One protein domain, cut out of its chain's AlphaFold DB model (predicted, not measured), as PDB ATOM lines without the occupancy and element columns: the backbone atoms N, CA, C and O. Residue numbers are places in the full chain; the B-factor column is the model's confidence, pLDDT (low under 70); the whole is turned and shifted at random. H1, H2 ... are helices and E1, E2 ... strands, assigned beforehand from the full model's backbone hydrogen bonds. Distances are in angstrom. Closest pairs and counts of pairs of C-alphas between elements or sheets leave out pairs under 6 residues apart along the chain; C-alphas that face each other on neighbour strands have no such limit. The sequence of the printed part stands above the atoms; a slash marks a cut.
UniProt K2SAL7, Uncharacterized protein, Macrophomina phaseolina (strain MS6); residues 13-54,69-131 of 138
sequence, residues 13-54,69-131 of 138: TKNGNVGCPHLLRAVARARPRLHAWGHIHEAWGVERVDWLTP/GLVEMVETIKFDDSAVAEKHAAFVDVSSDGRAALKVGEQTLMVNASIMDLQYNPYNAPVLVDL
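Overview. This is residues 13 to 54 and 69 to 131 of the 138 residues of an uncharacterized protein of Macrophomina phaseolina (strain MS6) (UniProt K2SAL7). A strongly twisted sheet of four strands, E1, E5, E2 and E3, makes the middle, with the helix H1 on one side and a small two-strand ribbon, E4 beside E6, on the other. The short helix H2 lies out at the end of the ribbon where E4 begins. The printed part has 105 residues with two named helices and six named strands, in the order H1 E1 E2 E3 H2 E4 E5 E6. The four-strand sheet is mixed and the ribbon is parallel; the class is mixed, helices and strands, with under half of the residues in named elements. The whole is compact, with a radius of gyration of the C-alphas of 14.3 A, and flat, spanning 42 by 38 by 17 A.

Arrangement. H1, residues 21 to 30, is on the sheet of E1, residues 34 to 37, E5, residues 107 to 112, E2, residues 45 to 51, and E3, residues 71 to 77, in that order across it. This gives two layers, a helix on one face of a sheet. The height of H1 over the sheet is 9.0 A, and it is over none of the strands, but only just, with 2 of its C-alphas falling on E5 and 2 on E2. The closest C-alphas of H1 and E2 are those of Ala 28 and Trp 51, 6.7 A apart. E1 and E5 are parallel at 22 degrees, with N 35 and O 109 at 2.8 A within hydrogen-bond range. E5 and E2 are antiparallel at 155 degrees, with N 110 and O 47 at 2.8 A. E2 and E3 are antiparallel at 155 degrees, with N 48 and O 75 at 2.8 A. H2, residues 81 to 87, is not on this sheet; its closest C-alpha to E4, residues 90 to 93, is that of Val 84, 5.3 A from that of Ala 90. E4 and E6, residues 127 to 130, are parallel at 16 degrees, with N 92 and O 128 at 2.9 A. The closest C-alphas of E5 and E6 are those of Val 111 and Val 127, 7.9 A apart. In H1 and H2 every O i to N i+4 pair is within hydrogen-bond range.

Along the chain. H1 begins with C-alpha 21 at (185.208, 191.730, 208.008) and is 14.2 A long. E2 is 19.0 A long, E3 16.4 A and E5 16.4 A. E6 ends with C-alpha 130 at (170.755, 208.298, 190.804).

Size, cuts and confidence. The two C-alphas farthest apart are those of Pro 54 and Asn 121, 43.2 A. Residues 55 to 68 are not printed, and C-alphas 54 and 69 are 9.9 A apart across the cut. The links E4 to E5 and E5 to E6 are long. The mean pLDDT of the printed part is 95.1; residue 54 is under 70.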
ATOM      1  N   THR A  13     178.473 202.218 216.368       94.56
ATOM      2  CA  THR A  13     177.417 202.261 217.387       94.56
ATOM      3  C   THR A  13     177.950 202.943 218.642       94.56
ATOM      4  O   THR A  13     179.157 203.158 218.790       94.56
ATOM      5  N   LYS A  14     177.077 203.191 219.625       90.25
ATOM      6  CA  LYS A  14     177.505 203.642 220.966       90.25
ATOM      7  C   LYS A  14     178.523 202.718 221.651       90.25
ATOM      8  O   LYS A  14     179.262 203.178 222.515       90.25
ATOM      9  N   ASN A  15     178.557 201.437 221.279       92.25
ATOM     10  CA  ASN A  15     179.426 200.421 221.875       92.25
ATOM     11  C   ASN A  15     180.627 200.062 220.980       92.25
ATOM     12  O   ASN A  15     181.308 199.072 221.244       92.25
ATOM     13  N   GLY A  16     180.887 200.851 219.932       94.50
ATOM     14  CA  GLY A  16     181.956 200.617 218.961       94.50
ATOM     15  C   GLY A  16     181.451 200.099 217.614       94.50
ATOM     16  O   GLY A  16     180.251 200.115 217.330       94.50
ATOM     17  N   ASN A  17     182.387 199.663 216.777       95.69
ATOM     18  CA  ASN A  17     182.123 199.229 215.408       95.69
ATOM     19  C   ASN A  17     181.632 197.774 215.381       95.69
ATOM     20  O   ASN A  17     182.224 196.904 216.025       95.69
ATOM     21  N   VAL A  18     180.560 197.505 214.633       96.00
ATOM     22  CA  VAL A  18     179.917 196.173 214.571       96.00
ATOM     23  C   VAL A  18     179.963 195.529 213.184       96.00
ATOM     24  O   VAL A  18     179.309 194.512 212.941       96.00
ATOM     25  N   GLY A  19     180.714 196.109 212.249       96.12
ATOM     26  CA  GLY A  19     180.762 195.635 210.877       96.12
ATOM     27  C   GLY A  19     181.525 194.328 210.704       96.12
ATOM     28  O   GLY A  19     182.465 193.989 211.427       96.12
ATOM     29  N   CYS A  20     181.105 193.557 209.702       95.88
ATOM     30  CA  CYS A  20     181.638 192.222 209.463       95.88
ATOM     31  C   CYS A  20     182.839 192.250 208.490       95.88
ATOM     32  O   CYS A  20     182.683 192.651 207.329       95.88
ATOM     33  N   PRO A  21     184.032 191.757 208.885       95.31
ATOM     34  CA  PRO A  21     185.208 191.730 208.008       95.31
ATOM     35  C   PRO A  21     185.051 190.751 206.835       95.31
ATOM     36  O   PRO A  21     185.599 190.964 205.754       95.31
ATOM     37  N   HIS A  22     184.297 189.662 207.013       95.44
ATOM     38  CA  HIS A  22     183.993 188.739 205.915       95.44
ATOM     39  C   HIS A  22     183.046 189.366 204.894       95.44
ATOM     40  O   HIS A  22     183.206 189.125 203.696       95.44
ATOM     41  N   LEU A  23     182.112 190.203 205.358       96.81
ATOM     42  CA  LEU A  23     181.244 190.966 204.476       96.81
ATOM     43  C   LEU A  23     182.058 191.986 203.679       96.81
ATOM     44  O   LEU A  23     181.949 191.981 202.459       96.81
ATOM     45  N   LEU A  24     182.949 192.761 204.309       96.81
ATOM     46  CA  LEU A  24     183.822 193.696 203.583       96.81
ATOM     47  C   LEU A  24     184.626 192.994 202.480       96.81
ATOM     48  O   LEU A  24     184.604 193.436 201.335       96.81
ATOM     49  N   ARG A  25     185.244 191.844 202.784       95.38
ATOM     50  CA  ARG A  25     185.934 191.014 201.777       95.38
ATOM     51  C   ARG A  25     185.009 190.567 200.646       95.38
ATOM     52  O   ARG A  25     185.428 190.529 199.495       95.38
ATOM     53  N   ALA A  26     183.768 190.194 200.954       96.56
ATOM     54  CA  ALA A  26     182.799 189.796 199.938       96.56
ATOM     55  C   ALA A  26     182.404 190.971 199.033       96.56
ATOM     56  O   ALA A  26     182.359 190.793 197.815       96.56
ATOM     57  N   VAL A  27     182.183 192.164 199.597       97.25
ATOM     58  CA  VAL A  27     181.889 193.369 198.810       97.25
ATOM     59  C   VAL A  27     183.096 193.767 197.958       97.25
ATOM     60  O   VAL A  27     182.922 193.992 196.764       97.25
ATOM     61  N   ALA A  28     184.311 193.743 198.513       95.94
ATOM     62  CA  ALA A  28     185.550 194.047 197.791       95.94
ATOM     63  C   ALA A  28     185.803 193.103 196.602       95.94
ATOM     64  O   ALA A  28     186.294 193.533 195.562       95.94
ATOM     65  N   ARG A  29     185.447 191.816 196.727       94.81
ATOM     66  CA  ARG A  29     185.513 190.861 195.607       94.81
ATOM     67  C   ARG A  29     184.418 191.098 194.569       94.81
ATOM     68  O   ARG A  29     184.675 190.974 193.380       94.81
ATOM     69  N   ALA A  30     183.194 191.390 195.011       96.19
ATOM     70  CA  ALA A  30     182.051 191.566 194.117       96.19
ATOM     71  C   ALA A  30     182.050 192.923 193.392       96.19
ATOM     72  O   ALA A  30     181.413 193.041 192.346       96.19
ATOM     73  N   ARG A  31     182.710 193.936 193.973       95.81
ATOM     74  CA  ARG A  31     182.786 195.333 193.510       95.81
ATOM     75  C   ARG A  31     181.446 195.865 192.972       95.81
ATOM     76  O   ARG A  31     181.363 196.295 191.819       95.81
ATOM     77  N   PRO A  32     180.352 195.789 193.762       97.25
ATOM     78  CA  PRO A  32     179.046 196.231 193.297       97.25
ATOM     79  C   PRO A  32     179.027 197.751 193.107       97.25
ATOM     80  O   PRO A  32     179.740 198.478 193.792       97.25
ATOM     81  N   ARG A  33     178.147 198.252 192.233       97.62
ATOM     82  CA  ARG A  33     177.929 199.703 192.097       97.62
ATOM     83  C   ARG A  33     177.370 200.318 193.389       97.62
ATOM     84  O   ARG A  33     177.819 201.371 193.821       97.62
ATOM     85  N   LEU A  34     176.431 199.613 194.022       97.94
ATOM     86  CA  LEU A  34     175.789 199.989 195.279       97.94
ATOM     87  C   LEU A  34     175.798 198.801 196.247       97.94
ATOM     88  O   LEU A  34     175.370 197.695 195.897       97.94
ATOM     89  N   HIS A  35     176.219 199.041 197.483       98.44
ATOM     90  CA  HIS A  35     175.973 198.155 198.610       98.44
ATOM     91  C   HIS A  35     175.170 198.911 199.667       98.44
ATOM     92  O   HIS A  35     175.601 199.952 200.144       98.44
ATOM     93  N   ALA A  36     173.996 198.385 200.012       98.31
ATOM     94  CA  ALA A  36     173.090 199.011 200.965       98.31
ATOM     95  C   ALA A  36     172.699 198.046 202.088       98.31
ATOM     96  O   ALA A  36     172.514 196.844 201.840       98.31
ATOM     97  N   TRP A  37     172.573 198.591 203.294       97.88
ATOM     98  CA  TRP A  37     172.174 197.899 204.520       97.88
ATOM     99  C   TRP A  37     171.391 198.836 205.445       97.88
ATOM    100  O   TRP A  37     171.169 200.001 205.118       97.88
ATOM    101  N   GLY A  38     170.960 198.315 206.592       92.06
ATOM    102  CA  GLY A  38     170.331 199.094 207.656       92.06
ATOM    103  C   GLY A  38     170.833 198.636 209.023       92.06
ATOM    104  O   GLY A  38     172.024 198.381 209.195       92.06
ATOM    105  N   HIS A  39     169.914 198.494 209.982       88.31
ATOM    106  CA  HIS A  39     170.146 197.976 211.338       88.31
ATOM    107  C   HIS A  39     170.977 198.876 212.271       88.31
ATOM    108  O   HIS A  39     170.725 198.875 213.472       88.31
ATOM    109  N   ILE A  40     171.912 199.669 211.744       93.00
ATOM    110  CA  ILE A  40     172.751 200.584 212.526       93.00
ATOM    111  C   ILE A  40     172.190 201.998 212.427       93.00
ATOM    112  O   ILE A  40     172.504 202.748 211.504       93.00
ATOM    113  N   HIS A  41     171.322 202.336 213.374       92.31
ATOM    114  CA  HIS A  41     170.548 203.577 213.393       92.31
ATOM    115  C   HIS A  41     171.436 204.820 213.548       92.31
ATOM    116  O   HIS A  41     171.148 205.869 212.976       92.31
ATOM    117  N   GLU A  42     172.537 204.694 214.290       92.00
ATOM    118  CA  GLU A  42     173.450 205.802 214.592       92.00
ATOM    119  C   GLU A  42     174.386 206.174 213.440       92.00
ATOM    120  O   GLU A  42     174.942 207.269 213.442       92.00
ATOM    121  N   ALA A  43     174.577 205.274 212.476       95.50
ATOM    122  CA  ALA A  43     175.527 205.450 211.384       95.50
ATOM    123  C   ALA A  43     174.830 205.602 210.028       95.50
ATOM    124  O   ALA A  43     175.371 205.171 209.012       95.50
ATOM    125  N   TRP A  44     173.616 206.157 209.990       97.38
ATOM    126  CA  TRP A  44     172.979 206.519 208.724       97.38
ATOM    127  C   TRP A  44     173.895 207.431 207.901       97.38
ATOM    128  O   TRP A  44     174.538 208.333 208.440       97.38
ATOM    129  N   GLY A  45     173.957 207.194 206.592       97.75
ATOM    130  CA  GLY A  45     174.771 208.009 205.702       97.75
ATOM    131  C   GLY A  45     175.199 207.294 204.432       97.75
ATOM    132  O   GLY A  45     174.738 206.192 204.111       97.75
ATOM    133  N   VAL A  46     176.094 207.960 203.702       98.50
ATOM    134  CA  VAL A  46     176.604 207.504 202.410       98.50
ATOM    135  C   VAL A  46     178.115 207.699 202.339       98.50
ATOM    136  O   VAL A  46     178.635 208.772 202.640       98.50
ATOM    137  N   GLU A  47     178.813 206.661 201.894       98.44
ATOM    138  CA  GLU A  47     180.247 206.685 201.612       98.44
ATOM    139  C   GLU A  47     180.509 206.224 200.177       98.44
ATOM    140  O   GLU A  47     179.856 205.312 199.668       98.44
ATOM    141  N   ARG A  48     181.503 206.816 199.521       98.44
ATOM    142  CA  ARG A  48     182.129 206.263 198.320       98.44
ATOM    143  C   ARG A  48     183.423 205.580 198.738       98.44
ATOM    144  O   ARG A  48     184.265 206.185 199.396       98.44
ATOM    145  N   VAL A  49     183.558 204.312 198.369       97.88
ATOM    146  CA  VAL A  49     184.728 203.488 198.680       97.88
ATOM    147  C   VAL A  49     185.501 203.213 197.406       97.88
ATOM    148  O   VAL A  49     184.928 202.652 196.470       97.88
ATOM    149  N   ASP A  50     186.789 203.542 197.416       96.88
ATOM    150  CA  ASP A  50     187.748 203.191 196.373       96.88
ATOM    151  C   ASP A  50     188.459 201.901 196.793       96.88
ATOM    152  O   ASP A  50     189.072 201.821 197.864       96.88
ATOM    153  N   TRP A  51     188.340 200.857 195.974       96.12
ATOM    154  CA  TRP A  51     188.965 199.569 196.250       96.12
ATOM    155  C   TRP A  51     190.436 199.597 195.864       96.12
ATOM    156  O   TRP A  51     190.779 199.965 194.740       96.12
ATOM    157  N   LEU A  52     191.292 199.093 196.752       91.69
ATOM    158  CA  LEU A  52     192.687 198.864 196.416       91.69
ATOM    159  C   LEU A  52     192.761 197.875 195.246       91.69
ATOM    160  O   LEU A  52     192.173 196.786 195.276       91.69
ATOM    161  N   THR A  53     193.489 198.256 194.202       80.19
ATOM    162  CA  THR A  53     193.798 197.357 193.092       80.19
ATOM    163  C   THR A  53     195.119 196.656 193.396       80.19
ATOM    164  O   THR A  53     196.131 197.343 193.529       80.19
ATOM    165  N   PRO A  54     195.143 195.316 193.524       69.69
ATOM    166  CA  PRO A  54     196.393 194.593 193.713       69.69
ATOM    167  C   PRO A  54     197.309 194.861 192.518       69.69
ATOM    168  O   PRO A  54     196.927 194.616 191.374       69.69
ATOM    169  N   GLY A  69     193.148 196.144 204.325       80.75
ATOM    170  CA  GLY A  69     193.981 196.493 203.165       80.75
ATOM    171  C   GLY A  69     193.228 196.467 201.833       80.75
ATOM    172  O   GLY A  69     193.841 196.474 200.776       80.75
ATOM    173  N   LEU A  70     191.895 196.407 201.872       90.19
ATOM    174  CA  LEU A  70     191.044 196.293 200.685       90.19
ATOM    175  C   LEU A  70     190.602 197.648 200.147       90.19
ATOM    176  O   LEU A  70     190.174 197.737 199.002       90.19
ATOM    177  N   VAL A  71     190.628 198.673 200.995       93.12
ATOM    178  CA  VAL A  71     190.097 200.003 200.709       93.12
ATOM    179  C   VAL A  71     191.261 200.973 200.646       93.12
ATOM    180  O   VAL A  71     192.013 201.093 201.610       93.12
ATOM    181  N   GLU A  72     191.403 201.637 199.505       93.38
ATOM    182  CA  GLU A  72     192.423 202.655 199.280       93.38
ATOM    183  C   GLU A  72     191.977 203.990 199.876       93.38
ATOM    184  O   GLU A  72     192.719 204.618 200.627       93.38
ATOM    185  N   MET A  73     190.736 204.390 199.587       94.81
ATOM    186  CA  MET A  73     190.162 205.655 200.038       94.81
ATOM    187  C   MET A  73     188.683 205.504 200.384       94.81
ATOM    188  O   MET A  73     187.959 204.682 199.816       94.81
ATOM    189  N   VAL A  74     188.232 206.339 201.318       96.88
ATOM    190  CA  VAL A  74     186.818 206.507 201.660       96.88
ATOM    191  C   VAL A  74     186.487 207.992 201.610       96.88
ATOM    192  O   VAL A  74     187.139 208.803 202.267       96.88
ATOM    193  N   GLU A  75     185.456 208.340 200.854       97.62
ATOM    194  CA  GLU A  75     184.858 209.671 200.829       97.62
ATOM    195  C   GLU A  75     183.472 209.599 201.480       97.62
ATOM    196  O   GLU A  75     182.545 209.002 200.934       97.62
ATOM    197  N   THR A  76     183.305 210.223 202.645       97.88
ATOM    198  CA  THR A  76     181.977 210.418 203.241       97.88
ATOM    199  C   THR A  76     181.238 211.528 202.500       97.88
ATOM    200  O   THR A  76     181.693 212.675 202.475       97.88
ATOM    201  N   ILE A  77     180.066 211.212 201.951       97.56
ATOM    202  CA  ILE A  77     179.205 212.196 201.295       97.56
ATOM    203  C   ILE A  77     178.409 212.923 202.377       97.56
ATOM    204  O   ILE A  77     177.592 212.329 203.079       97.56
ATOM    205  N   LYS A  78     178.675 214.221 202.526       96.56
ATOM    206  CA  LYS A  78     177.974 215.076 203.485       96.56
ATOM    207  C   LYS A  78     176.732 215.679 202.850       96.56
ATOM    208  O   LYS A  78     176.771 216.130 201.706       96.56
ATOM    209  N   PHE A  79     175.669 215.745 203.634       95.94
ATOM    210  CA  PHE A  79     174.425 216.393 203.253       95.94
ATOM    211  C   PHE A  79     174.221 217.657 204.082       95.94
ATOM    212  O   PHE A  79     174.668 217.736 205.225       95.94
ATOM    213  N   ASP A  80     173.570 218.649 203.483       96.19
ATOM    214  CA  ASP A  80     173.058 219.803 204.214       96.19
ATOM    215  C   ASP A  80     171.686 219.451 204.795       96.19
ATOM    216  O   ASP A  80     170.762 219.123 204.046       96.19
ATOM    217  N   ASP A  81     171.555 219.510 206.119       93.81
ATOM    218  CA  ASP A  81     170.338 219.093 206.823       93.81
ATOM    219  C   ASP A  81     169.105 219.894 206.384       93.81
ATOM    220  O   ASP A  81     168.012 219.336 206.280       93.81
ATOM    221  N   SER A  82     169.270 221.186 206.066       95.81
ATOM    222  CA  SER A  82     168.157 222.030 205.611       95.81
ATOM    223  C   SER A  82     167.678 221.600 204.227       95.81
ATOM    224  O   SER A  82     166.476 221.468 204.007       95.81
ATOM    225  N   ALA A  83     168.600 221.310 203.309       95.38
ATOM    226  CA  ALA A  83     168.273 220.808 201.980       95.38
ATOM    227  C   ALA A  83     167.652 219.402 202.020       95.38
ATOM    228  O   ALA A  83     166.742 219.115 201.239       95.38
ATOM    229  N   VAL A  84     168.118 218.526 202.916       96.38
ATOM    230  CA  VAL A  84     167.528 217.193 203.124       96.38
ATOM    231  C   VAL A  84     166.109 217.313 203.665       96.38
ATOM    232  O   VAL A  84     165.212 216.632 203.169       96.38
ATOM    233  N   ALA A  85     165.892 218.198 204.641       94.19
ATOM    234  CA  ALA A  85     164.573 218.471 205.194       94.19
ATOM    235  C   ALA A  85     163.633 219.091 204.151       94.19
ATOM    236  O   ALA A  85     162.498 218.649 204.037       94.19
ATOM    237  N   GLU A  86     164.087 220.054 203.345       96.62
ATOM    238  CA  GLU A  86     163.265 220.687 202.303       96.62
ATOM    239  C   GLU A  86     162.855 219.694 201.206       96.62
ATOM    240  O   GLU A  86     161.719 219.707 200.735       96.62
ATOM    241  N   LYS A  87     163.775 218.810 200.799       95.88
ATOM    242  CA  LYS A  87     163.544 217.850 199.709       95.88
ATOM    243  C   LYS A  87     163.051 216.483 200.185       95.88
ATOM    244  O   LYS A  87     162.822 215.602 199.358       95.88
ATOM    245  N   HIS A  88     162.921 216.297 201.497       95.69
ATOM    246  CA  HIS A  88     162.568 215.040 202.163       95.69
ATOM    247  C   HIS A  88     163.448 213.831 201.785       95.69
ATOM    248  O   HIS A  88     162.995 212.689 201.883       95.69
ATOM    249  N   ALA A  89     164.688 214.054 201.339       97.25
ATOM    250  CA  ALA A  89     165.644 212.993 201.023       97.25
ATOM    251  C   ALA A  89     167.083 213.521 200.923       97.25
ATOM    252  O   ALA A  89     167.331 214.678 200.576       97.25
ATOM    253  N   ALA A  90     168.036 212.628 201.176       97.81
ATOM    254  CA  ALA A  90     169.449 212.810 200.881       97.81
ATOM    255  C   ALA A  90     169.730 212.362 199.439       97.81
ATOM    256  O   ALA A  90     169.731 211.168 199.140       97.81
ATOM    257  N   PHE A  91     169.918 213.328 198.539       97.56
ATOM    258  CA  PHE A  91     170.128 213.078 197.111       97.56
ATOM    259  C   PHE A  91     171.602 212.836 196.803       97.56
ATOM    260  O   PHE A  91     172.453 213.663 197.129       97.56
ATOM    261  N   VAL A  92     171.885 211.731 196.120       97.56
ATOM    262  CA  VAL A  92     173.218 211.368 195.647       97.56
ATOM    263  C   VAL A  92     173.131 210.998 194.176       97.56
ATOM    264  O   VAL A  92     172.457 210.039 193.821       97.56
ATOM    265  N   ASP A  93     173.852 211.723 193.330       97.50
ATOM    266  CA  ASP A  93     173.947 211.414 191.905       97.50
ATOM    267  C   ASP A  93     175.355 210.917 191.573       97.50
ATOM    268  O   ASP A  93     176.337 211.666 191.631       97.50
ATOM    269  N   VAL A  94     175.441 209.622 191.269       97.50
ATOM    270  CA  VAL A  94     176.658 208.950 190.803       97.50
ATOM    271  C   VAL A  94     176.483 208.353 189.403       97.50
ATOM    272  O   VAL A  94     177.265 207.483 189.002       97.50
ATOM    273  N   SER A  95     175.464 208.803 188.668       96.88
ATOM    274  CA  SER A  95     175.253 208.472 187.257       96.88
ATOM    275  C   SER A  95     176.319 209.116 186.364       96.88
ATOM    276  O   SER A  95     177.067 209.997 186.800       96.88
ATOM    277  N   SER A  96     176.389 208.700 185.099       94.50
ATOM    278  CA  SER A  96     177.293 209.299 184.111       94.50
ATOM    279  C   SER A  96     176.996 210.771 183.814       94.50
ATOM    280  O   SER A  96     177.895 211.480 183.365       94.50
ATOM    281  N   ASP A  97     175.766 211.226 184.063       94.25
ATOM    282  CA  ASP A  97     175.346 212.622 183.875       94.25
ATOM    283  C   ASP A  97     175.646 213.489 185.114       94.25
ATOM    284  O   ASP A  97     175.600 214.724 185.062       94.25
ATOM    285  N   GLY A  98     175.987 212.839 186.229       91.38
ATOM    286  CA  GLY A  98     176.311 213.467 187.495       91.38
ATOM    287  C   GLY A  98     177.712 214.078 187.543       91.38
ATOM    288  O   GLY A  98     178.629 213.743 186.793       91.38
ATOM    289  N   ARG A  99     177.919 214.975 188.512       90.00
ATOM    290  CA  ARG A  99     179.202 215.684 188.717       90.00
ATOM    291  C   ARG A  99     180.318 214.779 189.242       90.00
ATOM    292  O   ARG A  99     181.489 215.138 189.166       90.00
ATOM    293  N   ALA A 100     179.938 213.646 189.824       93.12
ATOM    294  CA  ALA A 100     180.830 212.690 190.460       93.12
ATOM    295  C   ALA A 100     180.400 211.262 190.096       93.12
ATOM    296  O   ALA A 100     180.045 210.468 190.966       93.12
ATOM    297  N   ALA A 101     180.409 210.936 188.803       96.75
ATOM    298  CA  ALA A 101     180.067 209.602 188.313       96.75
ATOM    299  C   ALA A 101     180.842 208.492 189.052       96.75
ATOM    300  O   ALA A 101     181.995 208.672 189.464       96.75
ATOM    301  N   LEU A 102     180.209 207.335 189.255       96.94
ATOM    302  CA  LEU A 102     180.851 206.185 189.891       96.94
ATOM    303  C   LEU A 102     181.834 205.503 188.927       96.94
ATOM    304  O   LEU A 102     181.445 205.088 187.833       96.94
ATOM    305  N   LYS A 103     183.083 205.275 189.351       96.31
ATOM    306  CA  LYS A 103     184.026 204.435 188.590       96.31
ATOM    307  C   LYS A 103     183.685 202.954 188.776       96.31
ATOM    308  O   LYS A 103     184.091 202.314 189.745       96.31
ATOM    309  N   VAL A 104     182.884 202.403 187.869       94.25
ATOM    310  CA  VAL A 104     182.371 201.026 187.975       94.25
ATOM    311  C   VAL A 104     183.516 200.011 188.033       94.25
ATOM    312  O   VAL A 104     184.355 199.968 187.144       94.25
ATOM    313  N   GLY A 105     183.510 199.150 189.054       93.81
ATOM    314  CA  GLY A 105     184.538 198.121 189.243       93.81
ATOM    315  C   GLY A 105     185.792 198.609 189.976       93.81
ATOM    316  O   GLY A 105     186.618 197.785 190.352       93.81
ATOM    317  N   GLU A 106     185.905 199.910 190.240       96.06
ATOM    318  CA  GLU A 106     186.927 200.514 191.110       96.06
ATOM    319  C   GLU A 106     186.297 201.085 192.383       96.06
ATOM    320  O   GLU A 106     186.903 201.043 193.448       96.06
ATOM    321  N   GLN A 107     185.055 201.561 192.279       97.69
ATOM    322  CA  GLN A 107     184.321 202.212 193.351       97.69
ATOM    323  C   GLN A 107     183.012 201.497 193.674       97.69
ATOM    324  O   GLN A 107     182.339 200.941 192.799       97.69
ATOM    325  N   THR A 108     182.617 201.579 194.940       98.25
ATOM    326  CA  THR A 108     181.295 201.170 195.421       98.25
ATOM    327  C   THR A 108     180.680 202.301 196.232       98.25
ATOM    328  O   THR A 108     181.313 202.819 197.151       98.25
ATOM    329  N   LEU A 109     179.427 202.648 195.926       98.56
ATOM    330  CA  LEU A 109     178.621 203.479 196.812       98.56
ATOM    331  C   LEU A 109     178.090 202.612 197.961       98.56
ATOM    332  O   LEU A 109     177.435 201.591 197.738       98.56
ATOM    333  N   MET A 110     178.397 203.008 199.182       98.50
ATOM    334  CA  MET A 110     178.031 202.351 200.427       98.50
ATOM    335  C   MET A 110     176.935 203.169 201.104       98.50
ATOM    336  O   MET A 110     177.125 204.360 201.341       98.50
ATOM    337  N   VAL A 111     175.791 202.556 201.404       98.62
ATOM    338  CA  VAL A 111     174.634 203.264 201.966       98.62
ATOM    339  C   VAL A 111     174.111 202.537 203.196       98.62
ATOM    340  O   VAL A 111     173.587 201.424 203.099       98.62
ATOM    341  N   ASN A 112     174.176 203.205 204.345       98.38
ATOM    342  CA  ASN A 112     173.390 202.812 205.504       98.38
ATOM    343  C   ASN A 112     172.048 203.551 205.460       98.38
ATOM    344  O   ASN A 112     171.965 204.739 205.762       98.38
ATOM    345  N   ALA A 113     170.995 202.825 205.091       97.19
ATOM    346  CA  ALA A 113     169.638 203.334 204.920       97.19
ATOM    347  C   ALA A 113     168.771 203.168 206.185       97.19
ATOM    348  O   ALA A 113     167.549 203.039 206.090       97.19
ATOM    349  N   SER A 114     169.374 203.118 207.377       96.25
ATOM    350  CA  SER A 114     168.625 203.018 208.634       96.25
ATOM    351  C   SER A 114     167.794 204.279 208.871       96.25
ATOM    352  O   SER A 114     168.354 205.328 209.153       96.25
ATOM    353  N   ILE A 115     166.465 204.179 208.769       94.56
ATOM    354  CA  ILE A 115     165.532 205.317 208.923       94.56
ATOM    355  C   ILE A 115     165.340 205.705 210.396       94.56
ATOM    356  O   ILE A 115     165.119 206.867 210.728       94.56
ATOM    357  N   MET A 116     165.389 204.722 211.291       94.62
ATOM    358  CA  MET A 116     165.058 204.928 212.696       94.62
ATOM    359  C   MET A 116     166.237 205.505 213.484       94.62
ATOM    360  O   MET A 116     167.387 205.214 213.166       94.62
ATOM    361  N   ASP A 117     165.941 206.254 214.546       92.50
ATOM    362  CA  ASP A 117     166.886 206.571 215.622       92.50
ATOM    363  C   ASP A 117     166.903 205.462 216.701       92.50
ATOM    364  O   ASP A 117     166.245 204.421 216.593       92.50
ATOM    365  N   LEU A 118     167.654 205.669 217.784       89.88
ATOM    366  CA  LEU A 118     167.724 204.721 218.905       89.88
ATOM    367  C   LEU A 118     166.442 204.641 219.749       89.88
ATOM    368  O   LEU A 118     166.296 203.727 220.561       89.88
ATOM    369  N   GLN A 119     165.528 205.590 219.573       93.69
ATOM    370  CA  GLN A 119     164.202 205.627 220.179       93.69
ATOM    371  C   GLN A 119     163.125 205.069 219.232       93.69
ATOM    372  O   GLN A 119     161.951 205.072 219.596       93.69
ATOM    373  N   TYR A 120     163.521 204.542 218.066       90.50
ATOM    374  CA  TYR A 120     162.641 204.028 217.014       90.50
ATOM    375  C   TYR A 120     161.717 205.079 216.379       90.50
ATOM    376  O   TYR A 120     160.676 204.735 215.816       90.50
ATOM    377  N   ASN A 121     162.104 206.355 216.413       94.75
ATOM    378  CA  ASN A 121     161.448 207.387 215.619       94.75
ATOM    379  C   ASN A 121     162.054 207.427 214.209       94.75
ATOM    380  O   ASN A 121     163.270 207.275 214.077       94.75
ATOM    381  N   PRO A 122     161.253 207.675 213.156       93.00
ATOM    382  CA  PRO A 122     161.745 207.802 211.787       93.00
ATOM    383  C   PRO A 122     162.459 209.148 211.596       93.00
ATOM    384  O   PRO A 122     161.875 210.111 211.106       93.00
ATOM    385  N   TYR A 123     163.707 209.220 212.053       93.19
ATOM    386  CA  TYR A 123     164.505 210.443 212.094       93.19
ATOM    387  C   TYR A 123     165.350 210.638 210.831       93.19
ATOM    388  O   TYR A 123     165.423 211.740 210.292       93.19
ATOM    389  N   ASN A 124     165.992 209.576 210.350       95.38
ATOM    390  CA  ASN A 124     166.915 209.664 209.231       95.38
ATOM    391  C   ASN A 124     166.160 209.709 207.899       95.38
ATOM    392  O   ASN A 124     165.234 208.928 207.656       95.38
ATOM    393  N   ALA A 125     166.588 210.601 207.011       96.31
ATOM    394  CA  ALA A 125     165.954 210.772 205.714       96.31
ATOM    395  C   ALA A 125     166.182 209.560 204.787       96.31
ATOM    396  O   ALA A 125     167.209 208.876 204.875       96.31
ATOM    397  N   PRO A 126     165.272 209.301 203.832       97.06
ATOM    398  CA  PRO A 126     165.552 208.393 202.727       97.06
ATOM    399  C   PRO A 126     166.787 208.860 201.948       97.06
ATOM    400  O   PRO A 126     166.992 210.060 201.763       97.06
ATOM    401  N   VAL A 127     167.578 207.919 201.436       97.75
ATOM    402  CA  VAL A 127     168.661 208.213 200.487       97.75
ATOM    403  C   VAL A 127     168.147 207.936 199.078       97.75
ATOM    404  O   VAL A 127     167.776 206.802 198.773       97.75
ATOM    405  N   LEU A 128     168.116 208.962 198.228       97.81
ATOM    406  CA  LEU A 128     167.755 208.837 196.818       97.81
ATOM    407  C   LEU A 128     169.037 208.827 195.993       97.81
ATOM    408  O   LEU A 128     169.794 209.795 196.013       97.81
ATOM    409  N   VAL A 129     169.280 207.716 195.299       97.81
ATOM    410  CA  VAL A 129     170.498 207.507 194.513       97.81
ATOM    411  C   VAL A 129     170.160 207.448 193.029       97.81
ATOM    412  O   VAL A 129     169.496 206.505 192.596       97.81
ATOM    413  N   ASP A 130     170.691 208.395 192.260       97.62
ATOM    414  CA  ASP A 130     170.755 208.298 190.804       97.62
ATOM    415  C   ASP A 130     172.014 207.510 190.422       97.62
ATOM    416  O   ASP A 130     173.142 207.861 190.780       97.62
ATOM    417  N   LEU A 131     171.809 206.375 189.752       95.88
ATOM    418  CA  LEU A 131     172.851 205.402 189.443       95.88
ATOM    419  C   LEU A 131     172.580 204.746 188.091       95.88
ATOM    420  O   LEU A 131     171.502 204.191 187.866       95.88
TER     421      LEU A 131